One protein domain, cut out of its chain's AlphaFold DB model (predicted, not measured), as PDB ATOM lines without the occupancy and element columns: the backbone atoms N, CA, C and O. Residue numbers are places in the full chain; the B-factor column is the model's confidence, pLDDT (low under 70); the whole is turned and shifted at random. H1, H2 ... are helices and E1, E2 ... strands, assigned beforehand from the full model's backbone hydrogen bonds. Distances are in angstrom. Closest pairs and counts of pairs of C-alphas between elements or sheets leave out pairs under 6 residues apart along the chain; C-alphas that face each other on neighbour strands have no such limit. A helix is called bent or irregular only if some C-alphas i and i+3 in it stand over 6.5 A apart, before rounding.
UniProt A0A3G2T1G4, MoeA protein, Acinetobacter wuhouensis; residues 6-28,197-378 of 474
ATOM      1  N   SER A   6      -5.863 -65.564   5.679       95.19
ATOM      2  CA  SER A   6      -5.727 -65.922   4.256       95.19
ATOM      3  C   SER A   6      -6.796 -65.280   3.370       95.19
ATOM      4  O   SER A   6      -6.496 -64.863   2.255       95.19
ATOM      5  N   LYS A   7      -8.032 -65.138   3.870       92.62
ATOM      6  CA  LYS A   7      -9.130 -64.502   3.123       92.62
ATOM      7  C   LYS A   7      -8.818 -63.050   2.762       92.62
ATOM      8  O   LYS A   7      -9.109 -62.629   1.644       92.62
ATOM      9  N   LEU A   8      -8.257 -62.289   3.703       91.62
ATOM     10  CA  LEU A   8      -7.895 -60.890   3.482       91.62
ATOM     11  C   LEU A   8      -6.740 -60.789   2.480       91.62
ATOM     12  O   LEU A   8      -6.792 -59.975   1.562       91.62
ATOM     13  N   ILE A   9      -5.749 -61.676   2.586       93.12
ATOM     14  CA  ILE A   9      -4.655 -61.759   1.612       93.12
ATOM     15  C   ILE A   9      -5.171 -62.083   0.203       93.12
ATOM     16  O   ILE A   9      -4.799 -61.413  -0.760       93.12
ATOM     17  N   ASP A  10      -6.114 -63.016   0.069       91.69
ATOM     18  CA  ASP A  10      -6.755 -63.317  -1.215       91.69
ATOM     19  C   ASP A  10      -7.510 -62.110  -1.791       91.69
ATOM     20  O   ASP A  10      -7.551 -61.913  -3.011       91.69
ATOM     21  N   GLN A  11      -8.129 -61.286  -0.939       89.69
ATOM     22  CA  GLN A  11      -8.767 -60.040  -1.369       89.69
ATOM     23  C   GLN A  11      -7.732 -59.031  -1.869       89.69
ATOM     24  O   GLN A  11      -7.935 -58.459  -2.944       89.69
ATOM     25  N   ILE A  12      -6.613 -58.866  -1.156       89.62
ATOM     26  CA  ILE A  12      -5.496 -58.013  -1.581       89.62
ATOM     27  C   ILE A  12      -4.977 -58.468  -2.949       89.62
ATOM     28  O   ILE A  12      -4.873 -57.658  -3.870       89.62
ATOM     29  N   PHE A  13      -4.745 -59.770  -3.139       89.75
ATOM     30  CA  PHE A  13      -4.303 -60.309  -4.426       89.75
ATOM     31  C   PHE A  13      -5.284 -60.032  -5.560       89.75
ATOM     32  O   PHE A  13      -4.875 -59.631  -6.650       89.75
ATOM     33  N   LYS A  14      -6.587 -60.202  -5.317       88.94
ATOM     34  CA  LYS A  14      -7.618 -59.890  -6.314       88.94
ATOM     35  C   LYS A  14      -7.629 -58.407  -6.677       88.94
ATOM     36  O   LYS A  14      -7.872 -58.083  -7.837       88.94
ATOM     37  N   GLN A  15      -7.394 -57.513  -5.718       86.69
ATOM     38  CA  GLN A  15      -7.309 -56.078  -5.988       86.69
ATOM     39  C   GLN A  15      -6.053 -55.730  -6.796       86.69
ATOM     40  O   GLN A  15      -6.175 -55.073  -7.828       86.69
ATOM     41  N   LEU A  16      -4.883 -56.251  -6.419       87.56
ATOM     42  CA  LEU A  16      -3.638 -56.054  -7.171       87.56
ATOM     43  C   LEU A  16      -3.739 -56.582  -8.610       87.56
ATOM     44  O   LEU A  16      -3.318 -55.909  -9.546       87.56
ATOM     45  N   ALA A  17      -4.383 -57.734  -8.816       87.00
ATOM     46  CA  ALA A  17      -4.636 -58.262 -10.155       87.00
ATOM     47  C   ALA A  17      -5.560 -57.351 -10.986       87.00
ATOM     48  O   ALA A  17      -5.357 -57.191 -12.188       87.00
ATOM     49  N   LYS A  18      -6.570 -56.722 -10.367       86.19
ATOM     50  CA  LYS A  18      -7.435 -55.742 -11.050       86.19
ATOM     51  C   LYS A  18      -6.681 -54.471 -11.434       86.19
ATOM     52  O   LYS A  18      -6.966 -53.921 -12.495       86.19
ATOM     53  N   ILE A  19      -5.756 -54.016 -10.585       86.81
ATOM     54  CA  ILE A  19      -4.873 -52.884 -10.887       86.81
ATOM     55  C   ILE A  19      -4.016 -53.230 -12.104       86.81
ATOM     56  O   ILE A  19      -4.052 -52.495 -13.086       86.81
ATOM     57  N   ASP A  20      -3.339 -54.380 -12.089       84.50
ATOM     58  CA  ASP A  20      -2.454 -54.834 -13.172       84.50
ATOM     59  C   ASP A  20      -3.158 -54.883 -14.542       84.50
ATOM     60  O   ASP A  20      -2.604 -54.443 -15.545       84.50
ATOM     61  N   LEU A  21      -4.429 -55.303 -14.586       83.31
ATOM     62  CA  LEU A  21      -5.237 -55.314 -15.816       83.31
ATOM     63  C   LEU A  21      -5.478 -53.926 -16.434       83.31
ATOM     64  O   LEU A  21      -5.817 -53.840 -17.615       83.31
ATOM     65  N   ARG A  22      -5.363 -52.857 -15.643       85.25
ATOM     66  CA  ARG A  22      -5.549 -51.460 -16.070       85.25
ATOM     67  C   ARG A  22      -4.223 -50.723 -16.273       85.25
ATOM     68  O   ARG A  22      -4.226 -49.595 -16.760       85.25
ATOM     69  N   MET A  23      -3.105 -51.339 -15.894       84.50
ATOM     70  CA  MET A  23      -1.768 -50.783 -16.071       84.50
ATOM     71  C   MET A  23      -1.330 -50.880 -17.541       84.50
ATOM     72  O   MET A  23      -1.751 -51.790 -18.262       84.50
ATOM     73  N   PRO A  24      -0.469 -49.959 -18.015       83.88
ATOM     74  CA  PRO A  24       0.050 -50.025 -19.371       83.88
ATOM     75  C   PRO A  24       0.939 -51.259 -19.518       83.88
ATOM     76  O   PRO A  24       1.643 -51.662 -18.587       83.88
ATOM     77  N   ASN A  25       0.912 -51.865 -20.705       82.94
ATOM     78  CA  ASN A  25       1.654 -53.091 -20.953       82.94
ATOM     79  C   ASN A  25       3.172 -52.831 -20.868       82.94
ATOM     80  O   ASN A  25       3.698 -52.049 -21.663       82.94
ATOM     81  N   PRO A  26       3.893 -53.525 -19.976       80.88
ATOM     82  CA  PRO A  26       5.315 -53.282 -19.741       80.88
ATOM     83  C   PRO A  26       6.229 -53.701 -20.894       80.88
ATOM     84  O   PRO A  26       7.374 -53.276 -20.967       80.88
ATOM     85  N   ASN A  27       5.728 -54.503 -21.834       85.50
ATOM     86  CA  ASN A  27       6.479 -54.938 -23.012       85.50
ATOM     87  C   ASN A  27       6.353 -53.955 -24.186       85.50
ATOM     88  O   ASN A  27       6.376 -54.379 -25.346       85.50
ATOM     89  N   LEU A  28       6.158 -52.663 -23.910       87.88
ATOM     90  CA  LEU A  28       6.212 -51.633 -24.940       87.88
ATOM     91  C   LEU A  28       7.622 -51.601 -25.544       87.88
ATOM     92  O   LEU A  28       8.626 -51.708 -24.839       87.88
ATOM     93  N   LYS A 197      10.959 -45.085 -16.843       92.38
ATOM     94  CA  LYS A 197      11.459 -43.914 -16.106       92.38
ATOM     95  C   LYS A 197      10.623 -43.663 -14.852       92.38
ATOM     96  O   LYS A 197       9.397 -43.550 -14.951       92.38
ATOM     97  N   PHE A 198      11.282 -43.537 -13.702       95.12
ATOM     98  CA  PHE A 198      10.638 -43.275 -12.414       95.12
ATOM     99  C   PHE A 198      10.845 -41.832 -11.958       95.12
ATOM    100  O   PHE A 198      11.928 -41.274 -12.133       95.12
ATOM    101  N   ALA A 199       9.838 -41.260 -11.303       95.88
ATOM    102  CA  ALA A 199       9.999 -40.023 -10.546       95.88
ATOM    103  C   ALA A 199       9.281 -40.068  -9.197       95.88
ATOM    104  O   ALA A 199       8.295 -40.782  -9.001       95.88
ATOM    105  N   LEU A 200       9.800 -39.272  -8.271       94.06
ATOM    106  CA  LEU A 200       9.235 -39.002  -6.962       94.06
ATOM    107  C   LEU A 200       8.717 -37.575  -6.958       94.06
ATOM    108  O   LEU A 200       9.497 -36.636  -7.083       94.06
ATOM    109  N   LEU A 201       7.403 -37.425  -6.830       91.56
ATOM    110  CA  LEU A 201       6.732 -36.136  -6.927       91.56
ATOM    111  C   LEU A 201       6.250 -35.681  -5.553       91.56
ATOM    112  O   LEU A 201       5.539 -36.413  -4.863       91.56
ATOM    113  N   CYS A 202       6.584 -34.452  -5.178       87.56
ATOM    114  CA  CYS A 202       5.995 -33.791  -4.020       87.56
ATOM    115  C   CYS A 202       5.613 -32.344  -4.339       87.56
ATOM    116  O   CYS A 202       6.085 -31.747  -5.311       87.56
ATOM    117  N   VAL A 203       4.722 -31.790  -3.517       82.50
ATOM    118  CA  VAL A 203       4.386 -30.367  -3.579       82.50
ATOM    119  C   VAL A 203       5.381 -29.590  -2.727       82.50
ATOM    120  O   VAL A 203       5.566 -29.874  -1.541       82.50
ATOM    121  N   ASP A 204       5.999 -28.587  -3.331       77.75
ATOM    122  CA  ASP A 204       6.925 -27.670  -2.682       77.75
ATOM    123  C   ASP A 204       6.146 -26.563  -1.967       77.75
ATOM    124  O   ASP A 204       6.093 -25.419  -2.414       77.75
ATOM    125  N   TYR A 205       5.471 -26.932  -0.877       71.69
ATOM    126  CA  TYR A 205       4.953 -25.946   0.062       71.69
ATOM    127  C   TYR A 205       6.145 -25.239   0.717       71.69
ATOM    128  O   TYR A 205       6.998 -25.915   1.302       71.69
ATOM    129  N   ASP A 206       6.180 -23.903   0.663       64.44
ATOM    130  CA  ASP A 206       7.092 -23.049   1.449       64.44
ATOM    131  C   ASP A 206       6.674 -23.040   2.931       64.44
ATOM    132  O   ASP A 206       6.366 -22.017   3.533       64.44
ATOM    133  N   LEU A 207       6.563 -24.234   3.508       58.88
ATOM    134  CA  LEU A 207       6.114 -24.479   4.870       58.88
ATOM    135  C   LEU A 207       7.006 -25.576   5.451       58.88
ATOM    136  O   LEU A 207       6.597 -26.736   5.518       58.88
ATOM    137  N   GLU A 208       8.235 -25.218   5.836       53.62
ATOM    138  CA  GLU A 208       9.224 -26.153   6.403       53.62
ATOM    139  C   GLU A 208       8.646 -27.010   7.550       53.62
ATOM    140  O   GLU A 208       8.997 -28.182   7.671       53.62
ATOM    141  N   ASP A 209       7.688 -26.469   8.314       51.94
ATOM    142  CA  ASP A 209       7.053 -27.131   9.463       51.94
ATOM    143  C   ASP A 209       5.880 -28.075   9.113       51.94
ATOM    144  O   ASP A 209       5.540 -28.953   9.905       51.94
ATOM    145  N   LEU A 210       5.238 -27.909   7.949       50.94
ATOM    146  CA  LEU A 210       4.094 -28.738   7.507       50.94
ATOM    147  C   LEU A 210       4.484 -29.766   6.443       50.94
ATOM    148  O   LEU A 210       3.765 -30.738   6.219       50.94
ATOM    149  N   ASN A 211       5.633 -29.560   5.807       51.59
ATOM    150  CA  ASN A 211       6.253 -30.472   4.863       51.59
ATOM    151  C   ASN A 211       7.330 -31.288   5.590       51.59
ATOM    152  O   ASN A 211       8.505 -31.258   5.209       51.59
ATOM    153  N   SER A 212       6.955 -32.013   6.654       53.12
ATOM    154  CA  SER A 212       7.868 -32.973   7.274       53.12
ATOM    155  C   SER A 212       8.339 -33.929   6.184       53.12
ATOM    156  O   SER A 212       7.628 -34.816   5.733       53.12
ATOM    157  N   ASN A 213       9.563 -33.731   5.706       70.12
ATOM    158  CA  ASN A 213      10.127 -34.511   4.611       70.12
ATOM    159  C   ASN A 213      10.327 -35.988   4.997       70.12
ATOM    160  O   ASN A 213      10.959 -36.702   4.234       70.12
ATOM    161  N   ALA A 214       9.879 -36.454   6.165       82.25
ATOM    162  CA  ALA A 214      10.090 -37.815   6.641       82.25
ATOM    163  C   ALA A 214       9.373 -38.831   5.746       82.25
ATOM    164  O   ALA A 214      10.003 -39.774   5.281       82.25
ATOM    165  N   GLU A 215       8.106 -38.588   5.428       87.25
ATOM    166  CA  GLU A 215       7.295 -39.370   4.497       87.25
ATOM    167  C   GLU A 215       7.944 -39.460   3.113       87.25
ATOM    168  O   GLU A 215       8.197 -40.546   2.584       87.25
ATOM    169  N   PHE A 216       8.280 -38.303   2.541       88.12
ATOM    170  CA  PHE A 216       8.889 -38.237   1.219       88.12
ATOM    171  C   PHE A 216      10.304 -38.832   1.202       88.12
ATOM    172  O   PHE A 216      10.650 -39.564   0.277       88.12
ATOM    173  N   ARG A 217      11.111 -38.591   2.246       89.00
ATOM    174  CA  ARG A 217      12.431 -39.216   2.419       89.00
ATOM    175  C   ARG A 217      12.316 -40.721   2.572       89.00
ATOM    176  O   ARG A 217      13.113 -41.424   1.975       89.00
ATOM    177  N   TYR A 218      11.332 -41.233   3.307       92.19
ATOM    178  CA  TYR A 218      11.124 -42.673   3.424       92.19
ATOM    179  C   TYR A 218      10.890 -43.308   2.050       92.19
ATOM    180  O   TYR A 218      11.519 -44.312   1.720       92.19
ATOM    181  N   ILE A 219      10.062 -42.680   1.208       93.62
ATOM    182  CA  ILE A 219       9.846 -43.122  -0.177       93.62
ATOM    183  C   ILE A 219      11.155 -43.071  -0.977       93.62
ATOM    184  O   ILE A 219      11.487 -44.040  -1.662       93.62
ATOM    185  N   GLN A 220      11.916 -41.975  -0.876       93.06
ATOM    186  CA  GLN A 220      13.222 -41.834  -1.535       93.06
ATOM    187  C   GLN A 220      14.193 -42.946  -1.133       93.06
ATOM    188  O   GLN A 220      14.809 -43.568  -1.999       93.06
ATOM    189  N   GLU A 221      14.322 -43.215   0.165       94.69
ATOM    190  CA  GLU A 221      15.228 -44.235   0.686       94.69
ATOM    191  C   GLU A 221      14.757 -45.650   0.322       94.69
ATOM    192  O   GLU A 221      15.588 -46.475  -0.050       94.69
ATOM    193  N   CYS A 222      13.447 -45.923   0.295       95.62
ATOM    194  CA  CYS A 222      12.913 -47.191  -0.215       95.62
ATOM    195  C   CYS A 222      13.286 -47.424  -1.684       95.62
ATOM    196  O   CYS A 222      13.760 -48.503  -2.035       95.62
ATOM    197  N   MET A 223      13.104 -46.417  -2.546       95.06
ATOM    198  CA  MET A 223      13.452 -46.527  -3.967       95.06
ATOM    199  C   MET A 223      14.943 -46.815  -4.156       95.06
ATOM    200  O   MET A 223      15.292 -47.740  -4.888       95.06
ATOM    201  N   LYS A 224      15.814 -46.092  -3.436       94.62
ATOM    202  CA  LYS A 224      17.264 -46.336  -3.448       94.62
ATOM    203  C   LYS A 224      17.613 -47.736  -2.946       94.62
ATOM    204  O   LYS A 224      18.373 -48.439  -3.605       94.62
ATOM    205  N   LEU A 225      17.046 -48.155  -1.812       95.00
ATOM    206  CA  LEU A 225      17.284 -49.469  -1.208       95.00
ATOM    207  C   LEU A 225      16.879 -50.609  -2.149       95.00
ATOM    208  O   LEU A 225      17.562 -51.628  -2.221       95.00
ATOM    209  N   TRP A 226      15.785 -50.442  -2.892       94.00
ATOM    210  CA  TRP A 226      15.333 -51.419  -3.883       94.00
ATOM    211  C   TRP A 226      16.087 -51.335  -5.221       94.00
ATOM    212  O   TRP A 226      15.819 -52.142  -6.111       94.00
ATOM    213  N   GLY A 227      17.040 -50.408  -5.363       93.00
ATOM    214  CA  GLY A 227      17.863 -50.240  -6.563       93.00
ATOM    215  C   GLY A 227      17.155 -49.522  -7.714       93.00
ATOM    216  O   GLY A 227      17.544 -49.694  -8.868       93.00
ATOM    217  N   PHE A 228      16.107 -48.745  -7.429       91.81
ATOM    218  CA  PHE A 228      15.378 -47.968  -8.427       91.81
ATOM    219  C   PHE A 228      15.882 -46.526  -8.470       91.81
ATOM    220  O   PHE A 228      15.765 -45.774  -7.501       91.81
ATOM    221  N   GLU A 229      16.399 -46.121  -9.628       89.75
ATOM    222  CA  GLU A 229      16.759 -44.731  -9.894       89.75
ATOM    223  C   GLU A 229      15.495 -43.929 -10.220       89.75
ATOM    224  O   GLU A 229      14.819 -44.188 -11.219       89.75
ATOM    225  N   ALA A 230      15.160 -42.971  -9.358       93.69
ATOM    226  CA  ALA A 230      14.014 -42.090  -9.531       93.69
ATOM    227  C   ALA A 230      14.432 -40.628  -9.374       93.69
ATOM    228  O   ALA A 230      15.129 -40.267  -8.423       93.69
ATOM    229  N   GLU A 231      13.981 -39.785 -10.298       94.81
ATOM    230  CA  GLU A 231      14.235 -38.348 -10.240       94.81
ATOM    231  C   GLU A 231      13.289 -37.671  -9.244       94.81
ATOM    232  O   GLU A 231      12.105 -38.000  -9.173       94.81
ATOM    233  N   ILE A 232      13.803 -36.725  -8.459       91.94
ATOM    234  CA  ILE A 232      12.988 -35.950  -7.523       91.94
ATOM    235  C   ILE A 232      12.428 -34.743  -8.262       91.94
ATOM    236  O   ILE A 232      13.178 -33.869  -8.690       91.94
ATOM    237  N   VAL A 233      11.106 -34.674  -8.352       91.56
ATOM    238  CA  VAL A 233      10.378 -33.589  -9.000       91.56
ATOM    239  C   VAL A 233       9.534 -32.868  -7.959       91.56
ATOM    240  O   VAL A 233       8.826 -33.479  -7.157       91.56
ATOM    241  N   LYS A 234       9.608 -31.543  -7.982       87.56
ATOM    242  CA  LYS A 234       8.858 -30.655  -7.101       87.56
ATOM    243  C   LYS A 234       7.940 -29.772  -7.931       87.56
ATOM    244  O   LYS A 234       8.370 -29.249  -8.953       87.56
ATOM    245  N   ILE A 235       6.705 -29.589  -7.474       86.00
ATOM    246  CA  ILE A 235       5.738 -28.669  -8.087       86.00
ATOM    247  C   ILE A 235       5.237 -27.675  -7.044       86.00
ATOM    248  O   ILE A 235       4.994 -28.060  -5.898       86.00
ATOM    249  N   LYS A 236       5.066 -26.402  -7.411       84.19
ATOM    250  CA  LYS A 236       4.478 -25.420  -6.493       84.19
ATOM    251  C   LYS A 236       2.993 -25.735  -6.246       84.19
ATOM    252  O   LYS A 236       2.318 -26.277  -7.126       84.19
ATOM    253  N   PRO A 237       2.460 -25.448  -5.046       81.44
ATOM    254  CA  PRO A 237       1.035 -25.595  -4.788       81.44
ATOM    255  C   PRO A 237       0.223 -24.655  -5.681       81.44
ATOM    256  O   PRO A 237       0.696 -23.596  -6.087       81.44
ATOM    257  N   PHE A 238      -1.025 -25.029  -5.953       80.44
ATOM    258  CA  PHE A 238      -1.964 -24.164  -6.660       80.44
ATOM    259  C   PHE A 238      -3.070 -23.674  -5.735       80.44
ATOM    260  O   PHE A 238      -3.442 -24.360  -4.777       80.44
ATOM    261  N   PHE A 239      -3.630 -22.513  -6.069       71.44
ATOM    262  CA  PHE A 239      -4.798 -21.955  -5.401       71.44
ATOM    263  C   PHE A 239      -5.966 -21.800  -6.381       71.44
ATOM    264  O   PHE A 239      -5.811 -21.299  -7.493       71.44
ATOM    265  N   GLU A 240      -7.155 -22.240  -5.967       64.00
ATOM    266  CA  GLU A 240      -8.402 -22.125  -6.729       64.00
ATOM    267  C   GLU A 240      -9.249 -21.016  -6.073       64.00
ATOM    268  O   GLU A 240     -10.029 -21.274  -5.160       64.00
ATOM    269  N   SER A 241      -9.035 -19.752  -6.469       57.31
ATOM    270  CA  SER A 241      -9.771 -18.597  -5.923       57.31
ATOM    271  C   SER A 241     -11.120 -18.411  -6.634       57.31
ATOM    272  O   SER A 241     -11.139 -18.120  -7.830       57.31
ATOM    273  N   GLU A 242     -12.229 -18.428  -5.888       51.12
ATOM    274  CA  GLU A 242     -13.446 -17.658  -6.234       51.12
ATOM    275  C   GLU A 242     -13.539 -16.332  -5.447       51.12
ATOM    276  O   GLU A 242     -14.382 -15.484  -5.733       51.12
ATOM    277  N   THR A 243     -12.667 -16.122  -4.458       48.72
ATOM    278  CA  THR A 243     -12.644 -14.942  -3.585       48.72
ATOM    279  C   THR A 243     -11.374 -14.139  -3.842       48.72
ATOM    280  O   THR A 243     -10.278 -14.693  -3.823       48.72
ATOM    281  N   LYS A 244     -11.535 -12.834  -4.109       47.41
ATOM    282  CA  LYS A 244     -10.418 -11.897  -4.269       47.41
ATOM    283  C   LYS A 244      -9.527 -11.970  -3.028       47.41
ATOM    284  O   LYS A 244     -10.006 -11.742  -1.923       47.41
ATOM    285  N   ILE A 245      -8.264 -12.319  -3.233       55.66
ATOM    286  CA  ILE A 245      -7.230 -12.243  -2.206       55.66
ATOM    287  C   ILE A 245      -6.820 -10.770  -2.122       55.66
ATOM    288  O   ILE A 245      -6.465 -10.180  -3.142       55.66
ATOM    289  N   ASP A 246      -6.927 -10.171  -0.935       54.25
ATOM    290  CA  ASP A 246      -6.690  -8.735  -0.722       54.25
ATOM    291  C   ASP A 246      -5.192  -8.370  -0.581       54.25
ATOM    292  O   ASP A 246      -4.859  -7.188  -0.612       54.25
ATOM    293  N   ASN A 247      -4.283  -9.354  -0.483       57.22
ATOM    294  CA  ASN A 247      -2.836  -9.147  -0.324       57.22
ATOM    295  C   ASN A 247      -2.016  -9.826  -1.440       57.22
ATOM    296  O   ASN A 247      -2.125 -11.032  -1.653       57.22
ATOM    297  N   GLU A 248      -1.150  -9.063  -2.117       53.41
ATOM    298  CA  GLU A 248      -0.246  -9.564  -3.174       53.41
ATOM    299  C   GLU A 248       0.873 -10.482  -2.642       53.41
ATOM    300  O   GLU A 248       1.349 -11.344  -3.378       53.41
ATOM    301  N   ASP A 249       1.250 -10.370  -1.363       53.06
ATOM    302  CA  ASP A 249       2.298 -11.207  -0.755       53.06
ATOM    303  C   ASP A 249       1.874 -12.684  -0.587       53.06
ATOM    304  O   ASP A 249       2.717 -13.580  -0.654       53.06
ATOM    305  N   ASP A 250       0.570 -12.968  -0.472       51.38
ATOM    306  CA  ASP A 250       0.032 -14.339  -0.374       51.38
ATOM    307  C   ASP A 250       0.080 -15.098  -1.723       51.38
ATOM    308  O   ASP A 250      -0.040 -16.325  -1.763       51.38
ATOM    309  N   LEU A 251       0.287 -14.394  -2.845       50.59
ATOM    310  CA  LEU A 251       0.357 -14.965  -4.198       50.59
ATOM    311  C   LEU A 251       1.757 -15.462  -4.591       50.59
ATOM    312  O   LEU A 251       1.873 -16.234  -5.540       50.59
ATOM    313  N   ILE A 252       2.819 -15.073  -3.877       51.81
ATOM    314  CA  ILE A 252       4.212 -15.347  -4.284       51.81
ATOM    315  C   ILE A 252       4.556 -16.853  -4.217       51.81
ATOM    316  O   ILE A 252       5.462 -17.318  -4.907       51.81
ATOM    317  N   SER A 253       3.808 -17.643  -3.435       58.75
ATOM    318  CA  SER A 253       4.094 -19.064  -3.168       58.75
ATOM    319  C   SER A 253       3.195 -20.067  -3.910       58.75
ATOM    320  O   SER A 253       3.387 -21.278  -3.763       58.75
ATOM    321  N   THR A 254       2.231 -19.603  -4.717       69.44
ATOM    322  CA  THR A 254       1.287 -20.475  -5.440       69.44
ATOM    323  C   THR A 254       1.261 -20.175  -6.935       69.44
ATOM    324  O   THR A 254       1.505 -19.051  -7.362       69.44
ATOM    325  N   ILE A 255       0.958 -21.187  -7.747       76.69
ATOM    326  CA  ILE A 255       0.733 -21.026  -9.189       76.69
ATOM    327  C   ILE A 255      -0.753 -21.151  -9.524       76.69
ATOM    328  O   ILE A 255      -1.531 -21.771  -8.793       76.69
ATOM    329  N   ASP A 256      -1.179 -20.560 -10.640       83.19
ATOM    330  CA  ASP A 256      -2.563 -20.687 -11.083       83.19
ATOM    331  C   ASP A 256      -2.884 -22.127 -11.529       83.19
ATOM    332  O   ASP A 256      -2.011 -22.888 -11.955       83.19
ATOM    333  N   VAL A 257      -4.169 -22.500 -11.467       84.38
ATOM    334  CA  VAL A 257      -4.642 -23.857 -11.797       84.38
ATOM    335  C   VAL A 257      -4.217 -24.296 -13.204       84.38
ATOM    336  O   VAL A 257      -3.887 -25.464 -13.397       84.38
ATOM    337  N   LYS A 258      -4.211 -23.401 -14.203       85.56
ATOM    338  CA  LYS A 258      -3.861 -23.786 -15.580       85.56
ATOM    339  C   LYS A 258      -2.376 -24.104 -15.686       85.56
ATOM    340  O   LYS A 258      -2.030 -25.106 -16.311       85.56
ATOM    341  N   THR A 259      -1.525 -23.289 -15.066       88.44
ATOM    342  CA  THR A 259      -0.079 -23.537 -15.003       88.44
ATOM    343  C   THR A 259       0.218 -24.824 -14.244       88.44
ATOM    344  O   THR A 259       0.919 -25.680 -14.773       88.44
ATOM    345  N   TYR A 260      -0.417 -25.039 -13.090       88.25
ATOM    346  CA  TYR A 260      -0.276 -26.277 -12.317       88.25
ATOM    347  C   TYR A 260      -0.653 -27.525 -13.120       88.25
ATOM    348  O   TYR A 260       0.098 -28.495 -13.169       88.25
ATOM    349  N   VAL A 261      -1.809 -27.501 -13.793       88.06
ATOM    350  CA  VAL A 261      -2.258 -28.619 -14.635       88.06
ATOM    351  C   VAL A 261      -1.293 -28.857 -15.790       88.06
ATOM    352  O   VAL A 261      -1.013 -30.010 -16.114       88.06
ATOM    353  N   LYS A 262      -0.782 -27.792 -16.415       90.56
ATOM    354  CA  LYS A 262       0.197 -27.905 -17.495       90.56
ATOM    355  C   LYS A 262       1.491 -28.552 -17.000       90.56
ATOM    356  O   LYS A 262       1.901 -29.555 -17.572       90.56
ATOM    357  N   GLU A 263       2.078 -28.044 -15.919       91.50
ATOM    358  CA  GLU A 263       3.304 -28.601 -15.333       91.50
ATOM    359  C   GLU A 263       3.126 -30.070 -14.948       91.50
ATOM    360  O   GLU A 263       3.950 -30.913 -15.287       91.50
ATOM    361  N   LEU A 264       2.005 -30.415 -14.314       90.38
ATOM    362  CA  LEU A 264       1.696 -31.792 -13.936       90.38
ATOM    363  C   LEU A 264       1.589 -32.727 -15.153       90.38
ATOM    364  O   LEU A 264       2.038 -33.874 -15.090       90.38
ATOM    365  N   LYS A 265       1.009 -32.251 -16.263       90.81
ATOM    366  CA  LYS A 265       0.951 -32.999 -17.528       90.81
ATOM    367  C   LYS A 265       2.328 -33.138 -18.166       90.81
ATOM    368  O   LYS A 265       2.654 -34.226 -18.630       90.81
ATOM    369  N   ASP A 266       3.146 -32.091 -18.147       93.00
ATOM    370  CA  ASP A 266       4.515 -32.122 -18.673       93.00
ATOM    371  C   ASP A 266       5.392 -33.110 -17.876       93.00
ATOM    372  O   ASP A 266       6.118 -33.925 -18.456       93.00
ATOM    373  N   ILE A 267       5.239 -33.133 -16.547       93.44
ATOM    374  CA  ILE A 267       5.856 -34.132 -15.664       93.44
ATOM    375  C   ILE A 267       5.353 -35.537 -16.029       93.44
ATOM    376  O   ILE A 267       6.156 -36.430 -16.296       93.44
ATOM    377  N   ALA A 268       4.035 -35.750 -16.111       91.88
ATOM    378  CA  ALA A 268       3.469 -37.047 -16.489       91.88
ATOM    379  C   ALA A 268       3.914 -37.501 -17.895       91.88
ATOM    380  O   ALA A 268       4.100 -38.689 -18.142       91.88
ATOM    381  N   ASN A 269       4.155 -36.589 -18.831       92.44
ATOM    382  CA  ASN A 269       4.677 -36.939 -20.151       92.44
ATOM    383  C   ASN A 269       6.145 -37.401 -20.097       92.44
ATOM    384  O   ASN A 269       6.554 -38.254 -20.889       92.44
ATOM    385  N   SER A 270       6.915 -36.933 -19.116       93.56
ATOM    386  CA  SER A 270       8.357 -37.194 -19.000       93.56
ATOM    387  C   SER A 270       8.706 -38.534 -18.331       93.56
ATOM    388  O   SER A 270       9.745 -39.118 -18.645       93.56
ATOM    389  N   TYR A 271       7.825 -39.075 -17.480       94.19
ATOM    390  CA  TYR A 271       8.071 -40.304 -16.700       94.19
ATOM    391  C   TYR A 271       7.018 -41.376 -16.946       94.19
ATOM    392  O   TYR A 271       5.898 -41.071 -17.332       94.19
ATOM    393  N   ASP A 272       7.344 -42.648 -16.742       92.38
ATOM    394  CA  ASP A 272       6.407 -43.753 -16.984       92.38
ATOM    395  C   ASP A 272       5.696 -44.204 -15.702       92.38
ATOM    396  O   ASP A 272       4.582 -44.736 -15.756       92.38
ATOM    397  N   TYR A 273       6.323 -43.979 -14.545       94.12
ATOM    398  CA  TYR A 273       5.735 -44.252 -13.242       94.12
ATOM    399  C   TYR A 273       6.180 -43.208 -12.212       94.12
ATOM    400  O   TYR A 273       7.372 -42.988 -12.011       94.12
ATOM    401  N   ILE A 274       5.220 -42.575 -11.546       94.81
ATOM    402  CA  ILE A 274       5.456 -41.544 -10.536       94.81
ATOM    403  C   ILE A 274       4.915 -42.032  -9.199       94.81
ATOM    404  O   ILE A 274       3.747 -42.418  -9.109       94.81
ATOM    405  N   VAL A 275       5.737 -41.963  -8.153       94.56
ATOM    406  CA  VAL A 275       5.267 -42.082  -6.768       94.56
ATOM    407  C   VAL A 275       5.116 -40.675  -6.217       94.56
ATOM    408  O   VAL A 275       6.087 -39.931  -6.092       94.56
ATOM    409  N   ALA A 276       3.879 -40.294  -5.941       90.56
ATOM    410  CA  ALA A 276       3.524 -38.971  -5.473       90.56
ATOM    411  C   ALA A 276       3.225 -39.015  -3.971       90.56
ATOM    412  O   ALA A 276       2.401 -39.810  -3.523       90.56
ATOM    413  N   CYS A 277       3.869 -38.142  -3.205       86.25
ATOM    414  CA  CYS A 277       3.621 -37.970  -1.778       86.25
ATOM    415  C   CYS A 277       2.967 -36.613  -1.547       86.25
ATOM    416  O   CYS A 277       3.364 -35.614  -2.148       86.25
ATOM    417  N   GLY A 278       1.971 -36.553  -0.669       77.94
ATOM    418  CA  GLY A 278       1.358 -35.279  -0.322       77.94
ATOM    419  C   GLY A 278       0.715 -35.302   1.046       77.94
ATOM    420  O   GLY A 278       1.058 -36.117   1.891       77.94
ATOM    421  N   LEU A 279      -0.215 -34.376   1.241       77.94
ATOM    422  CA  LEU A 279      -0.843 -34.130   2.531       77.94
ATOM    423  C   LEU A 279      -1.582 -35.359   3.088       77.94
ATOM    424  O   LEU A 279      -1.996 -36.263   2.356       77.94
ATOM    425  N   VAL A 280      -1.801 -35.333   4.404       77.62
ATOM    426  CA  VAL A 280      -2.604 -36.325   5.127       77.62
ATOM    427  C   VAL A 280      -3.991 -36.453   4.493       77.62
ATOM    428  O   VAL A 280      -4.600 -35.456   4.097       77.62
ATOM    429  N   ASN A 281      -4.519 -37.681   4.434       76.56
ATOM    430  CA  ASN A 281      -5.847 -37.954   3.892       76.56
ATOM    431  C   ASN A 281      -6.953 -37.312   4.754       76.56
ATOM    432  O   ASN A 281      -7.490 -37.920   5.678       76.56
ATOM    433  N   ASN A 282      -7.294 -36.060   4.453       76.19
ATOM    434  CA  ASN A 282      -8.269 -35.273   5.195       76.19
ATOM    435  C   ASN A 282      -9.257 -34.596   4.237       76.19
ATOM    436  O   ASN A 282      -8.875 -34.043   3.203       76.19
ATOM    437  N   LYS A 283     -10.547 -34.591   4.597       76.81
ATOM    438  CA  LYS A 283     -11.610 -33.988   3.779       76.81
ATOM    439  C   LYS A 283     -11.351 -32.507   3.477       76.81
ATOM    440  O   LYS A 283     -11.597 -32.077   2.352       76.81
ATOM    441  N   THR A 284     -10.814 -31.753   4.431       76.12
ATOM    442  CA  THR A 284     -10.466 -30.333   4.272       76.12
ATOM    443  C   THR A 284      -9.317 -30.135   3.282       76.12
ATOM    444  O   THR A 284      -9.328 -29.181   2.512       76.12
ATOM    445  N   LEU A 285      -8.364 -31.071   3.239       75.19
ATOM    446  CA  LEU A 285      -7.183 -31.008   2.367       75.19
ATOM    447  C   LEU A 285      -7.431 -31.597   0.973       75.19
ATOM    448  O   LEU A 285      -6.623 -31.407   0.069       75.19
ATOM    449  N   SER A 286      -8.582 -32.245   0.760       74.69
ATOM    450  CA  SER A 286      -8.934 -32.910  -0.502       74.69
ATOM    451  C   SER A 286      -8.936 -32.004  -1.735       74.69
ATOM    452  O   SER A 286      -8.873 -32.496  -2.863       74.69
ATOM    453  N   ARG A 287      -9.002 -30.684  -1.530       75.44
ATOM    454  CA  ARG A 287      -9.009 -29.678  -2.595       75.44
ATOM    455  C   ARG A 287      -7.642 -29.031  -2.847       75.44
ATOM    456  O   ARG A 287      -7.568 -28.185  -3.730       75.44
ATOM    457  N   LEU A 288      -6.589 -29.454  -2.146       75.38
ATOM    458  CA  LEU A 288      -5.248 -28.865  -2.212       75.38
ATOM    459  C   LEU A 288      -4.222 -29.799  -2.873       75.38
ATOM    460  O   LEU A 288      -4.272 -31.020  -2.710       75.38
ATOM    461  N   GLY A 289      -3.255 -29.199  -3.574       77.25
ATOM    462  CA  GLY A 289      -2.056 -29.865  -4.099       77.25
ATOM    463  C   GLY A 289      -2.333 -31.146  -4.894       77.25
ATOM    464  O   GLY A 289      -3.318 -31.246  -5.625       77.25
ATOM    465  N   LEU A 290      -1.474 -32.155  -4.712       80.00
ATOM    466  CA  LEU A 290      -1.586 -33.458  -5.390       80.00
ATOM    467  C   LEU A 290      -2.853 -34.238  -5.006       80.00
ATOM    468  O   LEU A 290      -3.286 -35.115  -5.741       80.00
ATOM    469  N   MET A 291      -3.509 -33.926  -3.887       78.25
ATOM    470  CA  MET A 291      -4.760 -34.608  -3.541       78.25
ATOM    471  C   MET A 291      -5.913 -34.188  -4.465       78.25
ATOM    472  O   MET A 291      -6.826 -34.978  -4.720       78.25
ATOM    473  N   ALA A 292      -5.849 -32.964  -4.996       78.44
ATOM    474  CA  ALA A 292      -6.821 -32.414  -5.929       78.44
ATOM    475  C   ALA A 292      -6.579 -32.801  -7.394       78.44
ATOM    476  O   ALA A 292      -7.467 -32.577  -8.220       78.44
ATOM    477  N   THR A 293      -5.414 -33.368  -7.731       75.44
ATOM    478  CA  THR A 293      -5.033 -33.620  -9.130       75.44
ATOM    479  C   THR A 293      -5.867 -34.674  -9.824       75.44
ATOM    480  O   THR A 293      -5.923 -34.692 -11.049       75.44
ATOM    481  N   ASN A 294      -6.553 -35.530  -9.068       68.94
ATOM    482  CA  ASN A 294      -7.480 -36.503  -9.637       68.94
ATOM    483  C   ASN A 294      -8.603 -35.838 -10.453       68.94
ATOM    484  O   ASN A 294      -9.130 -36.449 -11.368       68.94
ATOM    485  N   ARG A 295      -8.942 -34.572 -10.177       74.19
ATOM    486  CA  ARG A 295      -9.915 -33.804 -10.971       74.19
ATOM    487  C   ARG A 295      -9.406 -33.468 -12.376       74.19
ATOM    488  O   ARG A 295     -10.210 -33.154 -13.250       74.19
ATOM    489  N   PHE A 296      -8.091 -33.510 -12.587       75.94
ATOM    490  CA  PHE A 296      -7.437 -33.118 -13.837       75.94
ATOM    491  C   PHE A 296      -7.068 -34.306 -14.732       75.94
ATOM    492  O   PHE A 296      -6.728 -34.100 -15.896       75.94
ATOM    493  N   PHE A 297      -7.161 -35.535 -14.217       75.62
ATOM    494  CA  PHE A 297      -6.962 -36.761 -14.984       75.62
ATOM    495  C   PHE A 297      -8.274 -37.538 -15.082       75.62
ATOM    496  O   PHE A 297      -8.978 -37.724 -14.099       75.62
ATOM    497  N   HIS A 298      -8.614 -38.003 -16.282       62.25
ATOM    498  CA  HIS A 298      -9.900 -38.662 -16.546       62.25
ATOM    499  C   HIS A 298      -9.874 -40.190 -16.357       62.25
ATOM    500  O   HIS A 298     -10.911 -40.837 -16.493       62.25
ATOM    501  N   ASN A 299      -8.709 -40.769 -16.048       68.69
ATOM    502  CA  ASN A 299      -8.472 -42.212 -16.060       68.69
ATOM    503  C   ASN A 299      -8.004 -42.713 -14.684       68.69
ATOM    504  O   ASN A 299      -6.803 -42.858 -14.444       68.69
ATOM    505  N   ASP A 300      -8.955 -43.001 -13.795       74.94
ATOM    506  CA  ASP A 300      -8.671 -43.660 -12.516       74.94
ATOM    507  C   ASP A 300      -8.380 -45.155 -12.733       74.94
ATOM    508  O   ASP A 300      -9.215 -45.923 -13.222       74.94
ATOM    509  N   ILE A 301      -7.186 -45.590 -12.326       74.69
ATOM    510  CA  ILE A 301      -6.799 -47.006 -12.309       74.69
ATOM    511  C   ILE A 301      -7.463 -47.675 -11.111       74.69
ATOM    512  O   ILE A 301      -8.111 -48.716 -11.245       74.69
ATOM    513  N   SER A 302      -7.300 -47.061  -9.941       74.19
ATOM    514  CA  SER A 302      -7.814 -47.537  -8.665       74.19
ATOM    515  C   SER A 302      -7.830 -46.390  -7.662       74.19
ATOM    516  O   SER A 302      -6.854 -45.655  -7.516       74.19
ATOM    517  N   SER A 303      -8.943 -46.252  -6.962       60.72
ATOM    518  CA  SER A 303      -9.113 -45.336  -5.845       60.72
ATOM    519  C   SER A 303      -9.918 -46.085  -4.799       60.72
ATOM    520  O   SER A 303     -11.094 -46.321  -5.017       60.72
ATOM    521  N   ASP A 304      -9.268 -46.558  -3.736       64.62
ATOM    522  CA  ASP A 304      -9.924 -47.184  -2.582       64.62
ATOM    523  C   ASP A 304      -8.898 -47.482  -1.482       64.62
ATOM    524  O   ASP A 304      -7.689 -47.351  -1.684       64.62
ATOM    525  N   SER A 305      -9.384 -47.855  -0.296       64.88
ATOM    526  CA  SER A 305      -8.531 -48.297   0.804       64.88
ATOM    527  C   SER A 305      -8.117 -49.762   0.650       64.88
ATOM    528  O   SER A 305      -8.987 -50.629   0.533       64.88
ATOM    529  N   LEU A 306      -6.821 -50.061   0.757       68.25
ATOM    530  CA  LEU A 306      -6.322 -51.428   0.896       68.25
ATOM    531  C   LEU A 306      -5.923 -51.648   2.358       68.25
ATOM    532  O   LEU A 306      -4.966 -51.049   2.837       68.25
ATOM    533  N   ILE A 307      -6.673 -52.497   3.070       71.62
ATOM    534  CA  ILE A 307      -6.424 -52.829   4.490       71.62
ATOM    535  C   ILE A 307      -6.557 -51.588   5.399       71.62
ATOM    536  O   ILE A 307      -5.764 -51.361   6.304       71.62
ATOM    537  N   GLY A 308      -7.552 -50.737   5.133       66.19
ATOM    538  CA  GLY A 308      -7.788 -49.510   5.904       66.19
ATOM    539  C   GLY A 308      -6.925 -48.310   5.497       66.19
ATOM    540  O   GLY A 308      -7.265 -47.190   5.873       66.19
ATOM    541  N   ASN A 309      -5.901 -48.497   4.654       77.12
ATOM    542  CA  ASN A 309      -5.015 -47.416   4.210       77.12
ATOM    543  C   ASN A 309      -5.423 -46.867   2.849       77.12
ATOM    544  O   ASN A 309      -5.725 -47.626   1.930       77.12
ATOM    545  N   SER A 310      -5.394 -45.547   2.690       80.44
ATOM    546  CA  SER A 310      -5.782 -44.878   1.447       80.44
ATOM    547  C   SER A 310      -4.626 -44.711   0.468       80.44
ATOM    548  O   SER A 310      -3.546 -44.279   0.855       80.44
ATOM    549  N   TYR A 311      -4.894 -44.939  -0.815       86.88
ATOM    550  CA  TYR A 311      -4.029 -44.560  -1.931       86.88
ATOM    551  C   TYR A 311      -4.890 -44.161  -3.134       86.88
ATOM    552  O   TYR A 311      -6.102 -44.406  -3.168       86.88
ATOM    553  N   ARG A 312      -4.282 -43.519  -4.133       86.69
ATOM    554  CA  ARG A 312      -4.930 -43.253  -5.423       86.69
ATOM    555  C   ARG A 312      -3.973 -43.536  -6.565       86.69
ATOM    556  O   ARG A 312      -2.811 -43.155  -6.506       86.69
ATOM    557  N   MET A 313      -4.471 -44.173  -7.616       89.12
ATOM    558  CA  MET A 313      -3.730 -44.439  -8.842       89.12
ATOM    559  C   MET A 313      -4.505 -43.924 -10.045       89.12
ATOM    560  O   MET A 313      -5.657 -44.305 -10.258       89.12
ATOM    561  N   TYR A 314      -3.847 -43.108 -10.857       88.12
ATOM    562  CA  TYR A 314      -4.420 -42.527 -12.067       88.12
ATOM    563  C   TYR A 314      -3.396 -42.503 -13.203       88.12
ATOM    564  O   TYR A 314      -2.185 -42.601 -12.978       88.12
ATOM    565  N   CYS A 315      -3.894 -42.405 -14.434       88.19
ATOM    566  CA  CYS A 315      -3.068 -42.331 -15.634       88.19
ATOM    567  C   CYS A 315      -2.914 -40.892 -16.126       88.19
ATOM    568  O   CYS A 315      -3.878 -40.122 -16.140       88.19
ATOM    569  N   GLY A 316      -1.721 -40.579 -16.625       87.44
ATOM    570  CA  GLY A 316      -1.500 -39.435 -17.501       87.44
ATOM    571  C   GLY A 316      -2.148 -39.617 -18.877       87.44
ATOM    572  O   GLY A 316      -2.839 -40.602 -19.154       87.44
ATOM    573  N   GLU A 317      -1.907 -38.650 -19.755       88.12
ATOM    574  CA  GLU A 317      -2.333 -38.722 -21.151       88.12
ATOM    575  C   GLU A 317      -1.483 -39.730 -21.945       88.12
ATOM    576  O   GLU A 317      -0.390 -40.126 -21.531       88.12
ATOM    577  N   LEU A 318      -2.008 -40.166 -23.094       88.75
ATOM    578  CA  LEU A 318      -1.257 -40.993 -24.033       88.75
ATOM    579  C   LEU A 318      -0.137 -40.160 -24.665       88.75
ATOM    580  O   LEU A 318      -0.403 -39.194 -25.376       88.75
ATOM    581  N   LYS A 319       1.108 -40.583 -24.452       88.38
ATOM    582  CA  LYS A 319       2.317 -39.995 -25.045       88.38
ATOM    583  C   LYS A 319       2.477 -40.376 -26.513       88.38
ATOM    584  O   LYS A 319       3.067 -39.639 -27.297       88.38
ATOM    585  N   ALA A 320       1.956 -41.545 -26.876       85.44
ATOM    586  CA  ALA A 320       1.977 -42.084 -28.224       85.44
ATOM    587  C   ALA A 320       0.669 -42.837 -28.528       85.44
ATOM    588  O   ALA A 320      -0.008 -43.302 -27.603       85.44
ATOM    589  N   PRO A 321       0.300 -42.994 -29.813       87.56
ATOM    590  CA  PRO A 321      -0.860 -43.789 -30.200       87.56
ATOM    591  C   PRO A 321      -0.768 -45.235 -29.694       87.56
ATOM    592  O   PRO A 321       0.276 -45.875 -29.810       87.56
ATOM    593  N   THR A 322      -1.885 -45.779 -29.200       87.19
ATOM    594  CA  THR A 322      -1.976 -47.172 -28.741       87.19
ATOM    595  C   THR A 322      -1.573 -48.156 -29.835       87.19
ATOM    596  O   THR A 322      -2.218 -48.245 -30.886       87.19
ATOM    597  N   ILE A 323      -0.584 -48.997 -29.547       87.75
ATOM    598  CA  ILE A 323      -0.212 -50.108 -30.423       87.75
ATOM    599  C   ILE A 323      -1.064 -51.322 -30.049       87.75
ATOM    600  O   ILE A 323      -1.129 -51.714 -28.887       87.75
ATOM    601  N   ARG A 324      -1.711 -51.967 -31.025       88.38
ATOM    602  CA  ARG A 324      -2.496 -53.194 -30.801       88.38
ATOM    603  C   ARG A 324      -1.877 -54.356 -31.569       88.38
ATOM    604  O   ARG A 324      -1.763 -54.290 -32.788       88.38
ATOM    605  N   LYS A 325      -1.501 -55.431 -30.871       87.06
ATOM    606  CA  LYS A 325      -0.941 -56.652 -31.481       87.06
ATOM    607  C   LYS A 325      -1.805 -57.861 -31.144       87.06
ATOM    608  O   LYS A 325      -2.277 -58.000 -30.017       87.06
ATOM    609  N   LYS A 326      -1.994 -58.754 -32.116       88.25
ATOM    610  CA  LYS A 326      -2.654 -60.047 -31.904       88.25
ATOM    611  C   LYS A 326      -1.601 -61.091 -31.556       88.25
ATOM    612  O   LYS A 326      -0.680 -61.320 -32.336       88.25
ATOM    613  N   ILE A 327      -1.721 -61.694 -30.380       85.56
ATOM    614  CA  ILE A 327      -0.807 -62.721 -29.884       85.56
ATOM    615  C   ILE A 327      -1.502 -64.070 -30.010       85.56
ATOM    616  O   ILE A 327      -2.568 -64.279 -29.432       85.56
ATOM    617  N   LYS A 328      -0.884 -64.974 -30.769       88.75
ATOM    618  CA  LYS A 328      -1.344 -66.350 -30.948       88.75
ATOM    619  C   LYS A 328      -0.617 -67.254 -29.961       88.75
ATOM    620  O   LYS A 328       0.608 -67.237 -29.899       88.75
ATOM    621  N   PHE A 329      -1.373 -68.042 -29.216       84.81
ATOM    622  CA  PHE A 329      -0.866 -69.096 -28.349       84.81
ATOM    623  C   PHE A 329      -1.014 -70.414 -29.090       84.81
ATOM    624  O   PHE A 329      -2.134 -70.804 -29.423       84.81
ATOM    625  N   THR A 330       0.100 -71.073 -29.380       88.44
ATOM    626  CA  THR A 330       0.132 -72.364 -30.071       88.44
ATOM    627  C   THR A 330       0.424 -73.491 -29.089       88.44
ATOM    628  O   THR A 330       1.115 -73.278 -28.097       88.44
ATOM    629  N   ASP A 331      -0.095 -74.689 -29.353       87.44
ATOM    630  CA  ASP A 331       0.343 -75.890 -28.641       87.44
ATOM    631  C   ASP A 331       1.712 -76.387 -29.139       87.44
ATOM    632  O   ASP A 331       2.305 -75.823 -30.061       87.44
ATOM    633  N   GLU A 332       2.211 -77.465 -28.531       85.88
ATOM    634  CA  GLU A 332       3.491 -78.103 -28.880       85.88
ATOM    635  C   GLU A 332       3.562 -78.584 -30.341       85.88
ATOM    636  O   GLU A 332       4.651 -78.798 -30.867       85.88
ATOM    637  N   LYS A 333       2.417 -78.728 -31.024       87.88
ATOM    638  CA  LYS A 333       2.327 -79.105 -32.444       87.88
ATOM    639  C   LYS A 333       2.216 -77.888 -33.370       87.88
ATOM    640  O   LYS A 333       2.009 -78.056 -34.569       87.88
ATOM    641  N   GLY A 334       2.326 -76.672 -32.832       81.94
ATOM    642  CA  GLY A 334       2.221 -75.420 -33.582       81.94
ATOM    643  C   GLY A 334       0.786 -75.008 -33.925       81.94
ATOM    644  O   GLY A 334       0.591 -74.040 -34.662       81.94
ATOM    645  N   MET A 335      -0.234 -75.696 -33.400       83.75
ATOM    646  CA  MET A 335      -1.637 -75.369 -33.668       83.75
ATOM    647  C   MET A 335      -2.098 -74.234 -32.755       83.75
ATOM    648  O   MET A 335      -1.929 -74.302 -31.539       83.75
ATOM    649  N   VAL A 336      -2.713 -73.193 -33.325       85.31
ATOM    650  CA  VAL A 336      -3.220 -72.041 -32.562       85.31
ATOM    651  C   VAL A 336      -4.380 -72.479 -31.663       85.31
ATOM    652  O   VAL A 336      -5.422 -72.913 -32.145       85.31
ATOM    653  N   ARG A 337      -4.196 -72.349 -30.348       87.62
ATOM    654  CA  ARG A 337      -5.184 -72.651 -29.301       87.62
ATOM    655  C   ARG A 337      -5.975 -71.430 -28.862       87.62
ATOM    656  O   ARG A 337      -7.143 -71.559 -28.514       87.62
ATOM    657  N   ALA A 338      -5.345 -70.262 -28.871       87.81
ATOM    658  CA  ALA A 338      -5.988 -69.007 -28.520       87.81
ATOM    659  C   ALA A 338      -5.341 -67.845 -29.272       87.81
ATOM    660  O   ALA A 338      -4.148 -67.869 -29.575       87.81
ATOM    661  N   GLU A 339      -6.124 -66.808 -29.535       87.25
ATOM    662  CA  GLU A 339      -5.646 -65.543 -30.079       87.25
ATOM    663  C   GLU A 339      -6.181 -64.423 -29.193       87.25
ATOM    664  O   GLU A 339      -7.389 -64.302 -28.995       87.25
ATOM    665  N   ILE A 340      -5.278 -63.629 -28.622       88.44
ATOM    666  CA  ILE A 340      -5.631 -62.520 -27.733       88.44
ATOM    667  C   ILE A 340      -5.077 -61.237 -28.334       88.44
ATOM    668  O   ILE A 340      -3.898 -61.151 -28.682       88.44
ATOM    669  N   GLN A 341      -5.921 -60.218 -28.441       87.31
ATOM    670  CA  GLN A 341      -5.484 -58.878 -28.798       87.31
ATOM    671  C   GLN A 341      -4.961 -58.167 -27.548       87.31
ATOM    672  O   GLN A 341      -5.691 -58.014 -26.573       87.31
ATOM    673  N   LYS A 342      -3.700 -57.728 -27.576       85.62
ATOM    674  CA  LYS A 342      -3.099 -56.904 -26.523       85.62
ATOM    675  C   LYS A 342      -2.897 -55.475 -27.012       85.62
ATOM    676  O   LYS A 342      -2.411 -55.265 -28.127       85.62
ATOM    677  N   SER A 343      -3.238 -54.521 -26.153       85.75
ATOM    678  CA  SER A 343      -2.892 -53.107 -26.307       85.75
ATOM    679  C   SER A 343      -1.579 -52.810 -25.584       85.75
ATOM    680  O   SER A 343      -1.269 -53.423 -24.560       85.75
ATOM    681  N   PHE A 344      -0.801 -51.898 -26.148       85.75
ATOM    682  CA  PHE A 344       0.430 -51.358 -25.593       85.75
ATOM    683  C   PHE A 344       0.277 -49.843 -25.614       85.75
ATOM    684  O   PHE A 344       0.478 -49.198 -26.645       85.75
ATOM    685  N   ASP A 345      -0.194 -49.325 -24.490       87.50
ATOM    686  CA  ASP A 345      -0.418 -47.907 -24.267       87.50
ATOM    687  C   ASP A 345       0.827 -47.278 -23.645       87.50
ATOM    688  O   ASP A 345       1.444 -47.872 -22.757       87.50
ATOM    689  N   ASP A 346       1.187 -46.082 -24.105       88.75
ATOM    690  CA  ASP A 346       2.292 -45.314 -23.538       88.75
ATOM    691  C   ASP A 346       1.743 -44.138 -22.731       88.75
ATOM    692  O   ASP A 346       1.502 -43.061 -23.271       88.75
ATOM    693  N   PHE A 347       1.493 -44.356 -21.444       89.88
ATOM    694  CA  PHE A 347       1.094 -43.308 -20.512       89.88
ATOM    695  C   PHE A 347       1.798 -43.487 -19.165       89.88
ATOM    696  O   PHE A 347       2.200 -44.592 -18.774       89.88
ATOM    697  N   CYS A 348       1.923 -42.385 -18.431       92.19
ATOM    698  CA  CYS A 348       2.421 -42.405 -17.062       92.19
ATOM    699  C   CYS A 348       1.379 -42.958 -16.104       92.19
ATOM    700  O   CYS A 348       0.205 -42.604 -16.192       92.19
ATOM    701  N   VAL A 349       1.817 -43.757 -15.138       92.38
ATOM    702  CA  VAL A 349       0.997 -44.102 -13.975       92.38
ATOM    703  C   VAL A 349       1.474 -43.308 -12.777       92.38
ATOM    704  O   VAL A 349       2.656 -43.325 -12.456       92.38
ATOM    705  N   ILE A 350       0.553 -42.638 -12.101       92.00
ATOM    706  CA  ILE A 350       0.841 -41.849 -10.911       92.00
ATOM    707  C   ILE A 350       0.189 -42.554  -9.731       92.00
ATOM    708  O   ILE A 350      -1.027 -42.738  -9.712       92.00
ATOM    709  N   THR A 351       1.003 -42.968  -8.764       92.06
ATOM    710  CA  THR A 351       0.550 -43.548  -7.498       92.06
ATOM    711  C   THR A 351       0.716 -42.506  -6.411       92.06
ATOM    712  O   THR A 351       1.826 -42.236  -5.962       92.06
ATOM    713  N   TYR A 352      -0.397 -41.902  -6.022       89.56
ATOM    714  CA  TYR A 352      -0.467 -40.925  -4.955       89.56
ATOM    715  C   TYR A 352      -0.717 -41.615  -3.617       89.56
ATOM    716  O   TYR A 352      -1.709 -42.332  -3.446       89.56
ATOM    717  N   LEU A 353       0.192 -41.374  -2.677       88.94
ATOM    718  CA  LEU A 353       0.146 -41.857  -1.306       88.94
ATOM    719  C   LEU A 353      -0.223 -40.687  -0.380       88.94
ATOM    720  O   LEU A 353       0.652 -39.901  -0.010       88.94
ATOM    721  N   PRO A 354      -1.514 -40.518  -0.040       80.38
ATOM    722  CA  PRO A 354      -1.917 -39.630   1.035       80.38
ATOM    723  C   PRO A 354      -1.697 -40.309   2.385       80.38
ATOM    724  O   PRO A 354      -1.830 -41.529   2.497       80.38
ATOM    725  N   GLY A 355      -1.489 -39.517   3.430       74.25
ATOM    726  CA  GLY A 355      -1.475 -40.031   4.799       74.25
ATOM    727  C   GLY A 355      -0.218 -39.670   5.561       74.25
ATOM    728  O   GLY A 355       0.511 -38.757   5.183       74.25
ATOM    729  N   ASN A 356      -0.027 -40.371   6.672       82.94
ATOM    730  CA  ASN A 356       1.136 -40.215   7.534       82.94
ATOM    731  C   ASN A 356       2.128 -41.351   7.262       82.94
ATOM    732  O   ASN A 356       1.817 -42.316   6.557       82.94
ATOM    733  N   ILE A 357       3.320 -41.256   7.845       88.75
ATOM    734  CA  ILE A 357       4.402 -42.218   7.628       88.75
ATOM    735  C   ILE A 357       3.997 -43.700   7.747       88.75
ATOM    736  O   ILE A 357       4.427 -44.499   6.918       88.75
ATOM    737  N   LEU A 358       3.142 -44.079   8.705       89.81
ATOM    738  CA  LEU A 358       2.717 -45.473   8.879       89.81
ATOM    739  C   LEU A 358       1.912 -46.005   7.678       89.81
ATOM    740  O   LEU A 358       2.156 -47.121   7.213       89.81
ATOM    741  N   ASP A 359       1.021 -45.184   7.114       88.12
ATOM    742  CA  ASP A 359       0.252 -45.526   5.909       88.12
ATOM    743  C   ASP A 359       1.177 -45.683   4.695       88.12
ATOM    744  O   ASP A 359       1.012 -46.587   3.868       88.12
ATOM    745  N   ILE A 360       2.172 -44.795   4.590       90.38
ATOM    746  CA  ILE A 360       3.153 -44.796   3.504       90.38
ATOM    747  C   ILE A 360       4.015 -46.052   3.556       90.38
ATOM    748  O   ILE A 360       4.192 -46.678   2.515       90.38
ATOM    749  N   ILE A 361       4.490 -46.464   4.735       92.81
ATOM    750  CA  ILE A 361       5.241 -47.716   4.910       92.81
ATOM    751  C   ILE A 361       4.451 -48.888   4.313       92.81
ATOM    752  O   ILE A 361       4.959 -49.622   3.465       92.81
ATOM    753  N   ILE A 362       3.176 -49.021   4.676       92.44
ATOM    754  CA  ILE A 362       2.344 -50.135   4.211       92.44
ATOM    755  C   ILE A 362       2.116 -50.049   2.696       92.44
ATOM    756  O   ILE A 362       2.343 -51.022   1.973       92.44
ATOM    757  N   ASN A 363       1.722 -48.883   2.179       92.06
ATOM    758  CA  ASN A 363       1.456 -48.703   0.751       92.06
ATOM    759  C   ASN A 363       2.711 -48.879  -0.117       92.06
ATOM    760  O   ASN A 363       2.619 -49.382  -1.240       92.06
ATOM    761  N   MET A 364       3.889 -48.523   0.394       93.88
ATOM    762  CA  MET A 364       5.153 -48.743  -0.304       93.88
ATOM    763  C   MET A 364       5.405 -50.238  -0.542       93.88
ATOM    764  O   MET A 364       5.780 -50.630  -1.649       93.88
ATOM    765  N   HIS A 365       5.122 -51.086   0.452       93.62
ATOM    766  CA  HIS A 365       5.360 -52.532   0.374       93.62
ATOM    767  C   HIS A 365       4.228 -53.287  -0.337       93.62
ATOM    768  O   HIS A 365       4.493 -54.265  -1.039       93.62
ATOM    769  N   VAL A 366       2.978 -52.837  -0.193       92.50
ATOM    770  CA  VAL A 366       1.809 -53.545  -0.738       92.50
ATOM    771  C   VAL A 366       1.427 -53.072  -2.146       92.50
ATOM    772  O   VAL A 366       1.016 -53.890  -2.965       92.50
ATOM    773  N   ILE A 367       1.573 -51.778  -2.450       91.62
ATOM    774  CA  ILE A 367       1.155 -51.181  -3.729       91.62
ATOM    775  C   ILE A 367       2.360 -50.819  -4.594       91.62
ATOM    776  O   ILE A 367       2.469 -51.298  -5.722       91.62
ATOM    777  N   VAL A 368       3.260 -49.965  -4.107       93.75
ATOM    778  CA  VAL A 368       4.286 -49.346  -4.964       93.75
ATOM    779  C   VAL A 368       5.309 -50.370  -5.445       93.75
ATOM    780  O   VAL A 368       5.491 -50.525  -6.654       93.75
ATOM    781  N   LYS A 369       5.942 -51.114  -4.528       94.25
ATOM    782  CA  LYS A 369       6.978 -52.094  -4.882       94.25
ATOM    783  C   LYS A 369       6.469 -53.155  -5.864       94.25
ATOM    784  O   LYS A 369       7.115 -53.323  -6.900       94.25
ATOM    785  N   PRO A 370       5.323 -53.833  -5.638       92.00
ATOM    786  CA  PRO A 370       4.816 -54.806  -6.603       92.00
ATOM    787  C   PRO A 370       4.527 -54.185  -7.969       92.00
ATOM    788  O   PRO A 370       4.929 -54.747  -8.980       92.00
ATOM    789  N   ASN A 371       3.921 -52.993  -8.026       90.12
ATOM    790  CA  ASN A 371       3.628 -52.338  -9.304       90.12
ATOM    791  C   ASN A 371       4.895 -51.946 -10.081       90.12
ATOM    792  O   ASN A 371       4.934 -52.114 -11.300       90.12
ATOM    793  N   ILE A 372       5.942 -51.467  -9.404       91.94
ATOM    794  CA  ILE A 372       7.239 -51.203 -10.044       91.94
ATOM    795  C   ILE A 372       7.827 -52.502 -10.607       91.94
ATOM    796  O   ILE A 372       8.223 -52.550 -11.774       91.94
ATOM    797  N   LEU A 373       7.835 -53.575  -9.813       90.88
ATOM    798  CA  LEU A 373       8.358 -54.874 -10.237       90.88
ATOM    799  C   LEU A 373       7.557 -55.459 -11.413       90.88
ATOM    800  O   LEU A 373       8.164 -55.962 -12.361       90.88
ATOM    801  N   ASN A 374       6.224 -55.324 -11.420       87.06
ATOM    802  CA  ASN A 374       5.385 -55.725 -12.556       87.06
ATOM    803  C   ASN A 374       5.846 -55.060 -13.845       87.06
ATOM    804  O   ASN A 374       5.933 -55.712 -14.889       87.06
ATOM    805  N   ARG A 375       6.162 -53.763 -13.765       84.94
ATOM    806  CA  ARG A 375       6.582 -52.986 -14.927       84.94
ATOM    807  C   ARG A 375       7.956 -53.394 -15.434       84.94
ATOM    808  O   ARG A 375       8.128 -53.567 -16.632       84.94
ATOM    809  N   LEU A 376       8.913 -53.596 -14.535       84.56
ATOM    810  CA  LEU A 376      10.285 -53.934 -14.920       84.56
ATOM    811  C   LEU A 376      10.413 -55.340 -15.509       84.56
ATOM    812  O   LEU A 376      11.189 -55.565 -16.435       84.56
ATOM    813  N   TYR A 377       9.652 -56.293 -14.978       83.44
ATOM    814  CA  TYR A 377       9.798 -57.708 -15.321       83.44
ATOM    815  C   TYR A 377       8.666 -58.254 -16.189       83.44
ATOM    816  O   TYR A 377       8.687 -59.432 -16.554       83.44
ATOM    817  N   ALA A 378       7.683 -57.418 -16.513       79.00
ATOM    818  CA  ALA A 378       6.564 -57.745 -17.379       79.00
ATOM    819  C   ALA A 378       5.775 -59.005 -16.985       79.00
ATOM    820  O   ALA A 378       5.291 -59.755 -17.840       79.00
TER     821      ALA A 378
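What this domain is: This is residues 6 to 28 and 197 to 378 of the 474 residues of the protein "MoeA protein" of Acinetobacter wuhouensis (UniProt A0A3G2T1G4). A twisted sheet of six strands has H2 and H5a packed over one face and H4 on the other, where the sheet curls round it; past their bends, E5 and E6 leave this body as a long two-stranded arm. Toward the opposite end of the longest axis residues 242 to 250 stick out, and H1 only grazes the sheet. The printed part has 205 residues, with five named helices and six named strands in the order H1 E1 H2 E2 H3 H4 E3 E4 E5 E6 H5, of mixed class. The sheet, in order E2 E1 E3 E6 E5 E4, is mixed: parallel from E2 to E6, antiparallel from E6 to E4. The whole is compact, with a radius of gyration of the C-alphas of 19.3 A, but elongated, spanning 77 by 40 by 30 A.

How they stand to each other: E1, residues 198 to 203, is parallel to E2, residues 230 to 235, with N 233 and O 200 at 2.8 A, and to E3, residues 273 to 277, with N 201 and O 275 at 2.9 A. E3 is parallel to E6, residues 336 to 353, with N 274 and O 349 at 2.8 A. E4, residues 300 to 306, E5, residues 309 to 330, and E6 form a meander, each strand the antiparallel neighbour of the one before, in two hairpins; N 313 and O 302 are at 2.8 A, N 327 and O 340 at 2.8 A. E5 bends by 100 degrees at residue 320, E6 by 71 degrees at residue 347. H5, residues 357 to 377, assigned as one helix by its hydrogen bonds, is bent, with C-alphas 366 and 369 at 6.8 A; its arms are H5a, residues 357 to 366, and H5b, residues 369 to 377. H2, residues 214 to 225, runs along the strands over E1 and E3 at a height over the sheet of 9.6 A. It touches H5a on the same face, the closest C-alphas being those of Glu 215 and Ile 357, 5.1 A, at a shallow tilt of 30 degrees, the same way. H4, residues 257 to 270, on the opposite face in three layers, helices on both faces, comes closest to E6 at the C-alphas of Ala 268 and Cys 348, 5.5 A. E1, H2, E2 is a strand-helix-strand unit, two parallel neighbour strands with a helix between; E2, H3 H4, E3, with H3 residues 248 to 251, is a split one, E1 between its strands; both crossovers are right-handed. H3 is not on the sheet; H5b, with residues 371 to 375, and H1, residues 6 to 20, only graze it. Every O i to N i+4 pair is within hydrogen-bond range in H1, H2, H4, H5a and H5b; H3 is too short for one.

Where its parts are: H1 begins at C-alpha 6, (-5.727, -65.922, 4.256), and measures 20.9 A; H4 measures 20.0 A. E5 measures 42.7 A, ending at C-alpha 330, (0.132, -72.364, -30.071), and E6 measures 43.6 A. H5b ends at C-alpha 377, (9.798, -57.708, -15.321).

The domain as a whole: The C-alphas farthest apart, of Asp 246 and Lys 333, are 77.7 A apart. Residues 29 to 196 are not printed; C-alphas 28 and 197 are 12.9 A apart across the cut. The links E2 to H3 and E3 to E4 are long. Mean pLDDT of the printed part is 82.5, and 30 residues are under 70, among them 206 to 212 and 240 to 254.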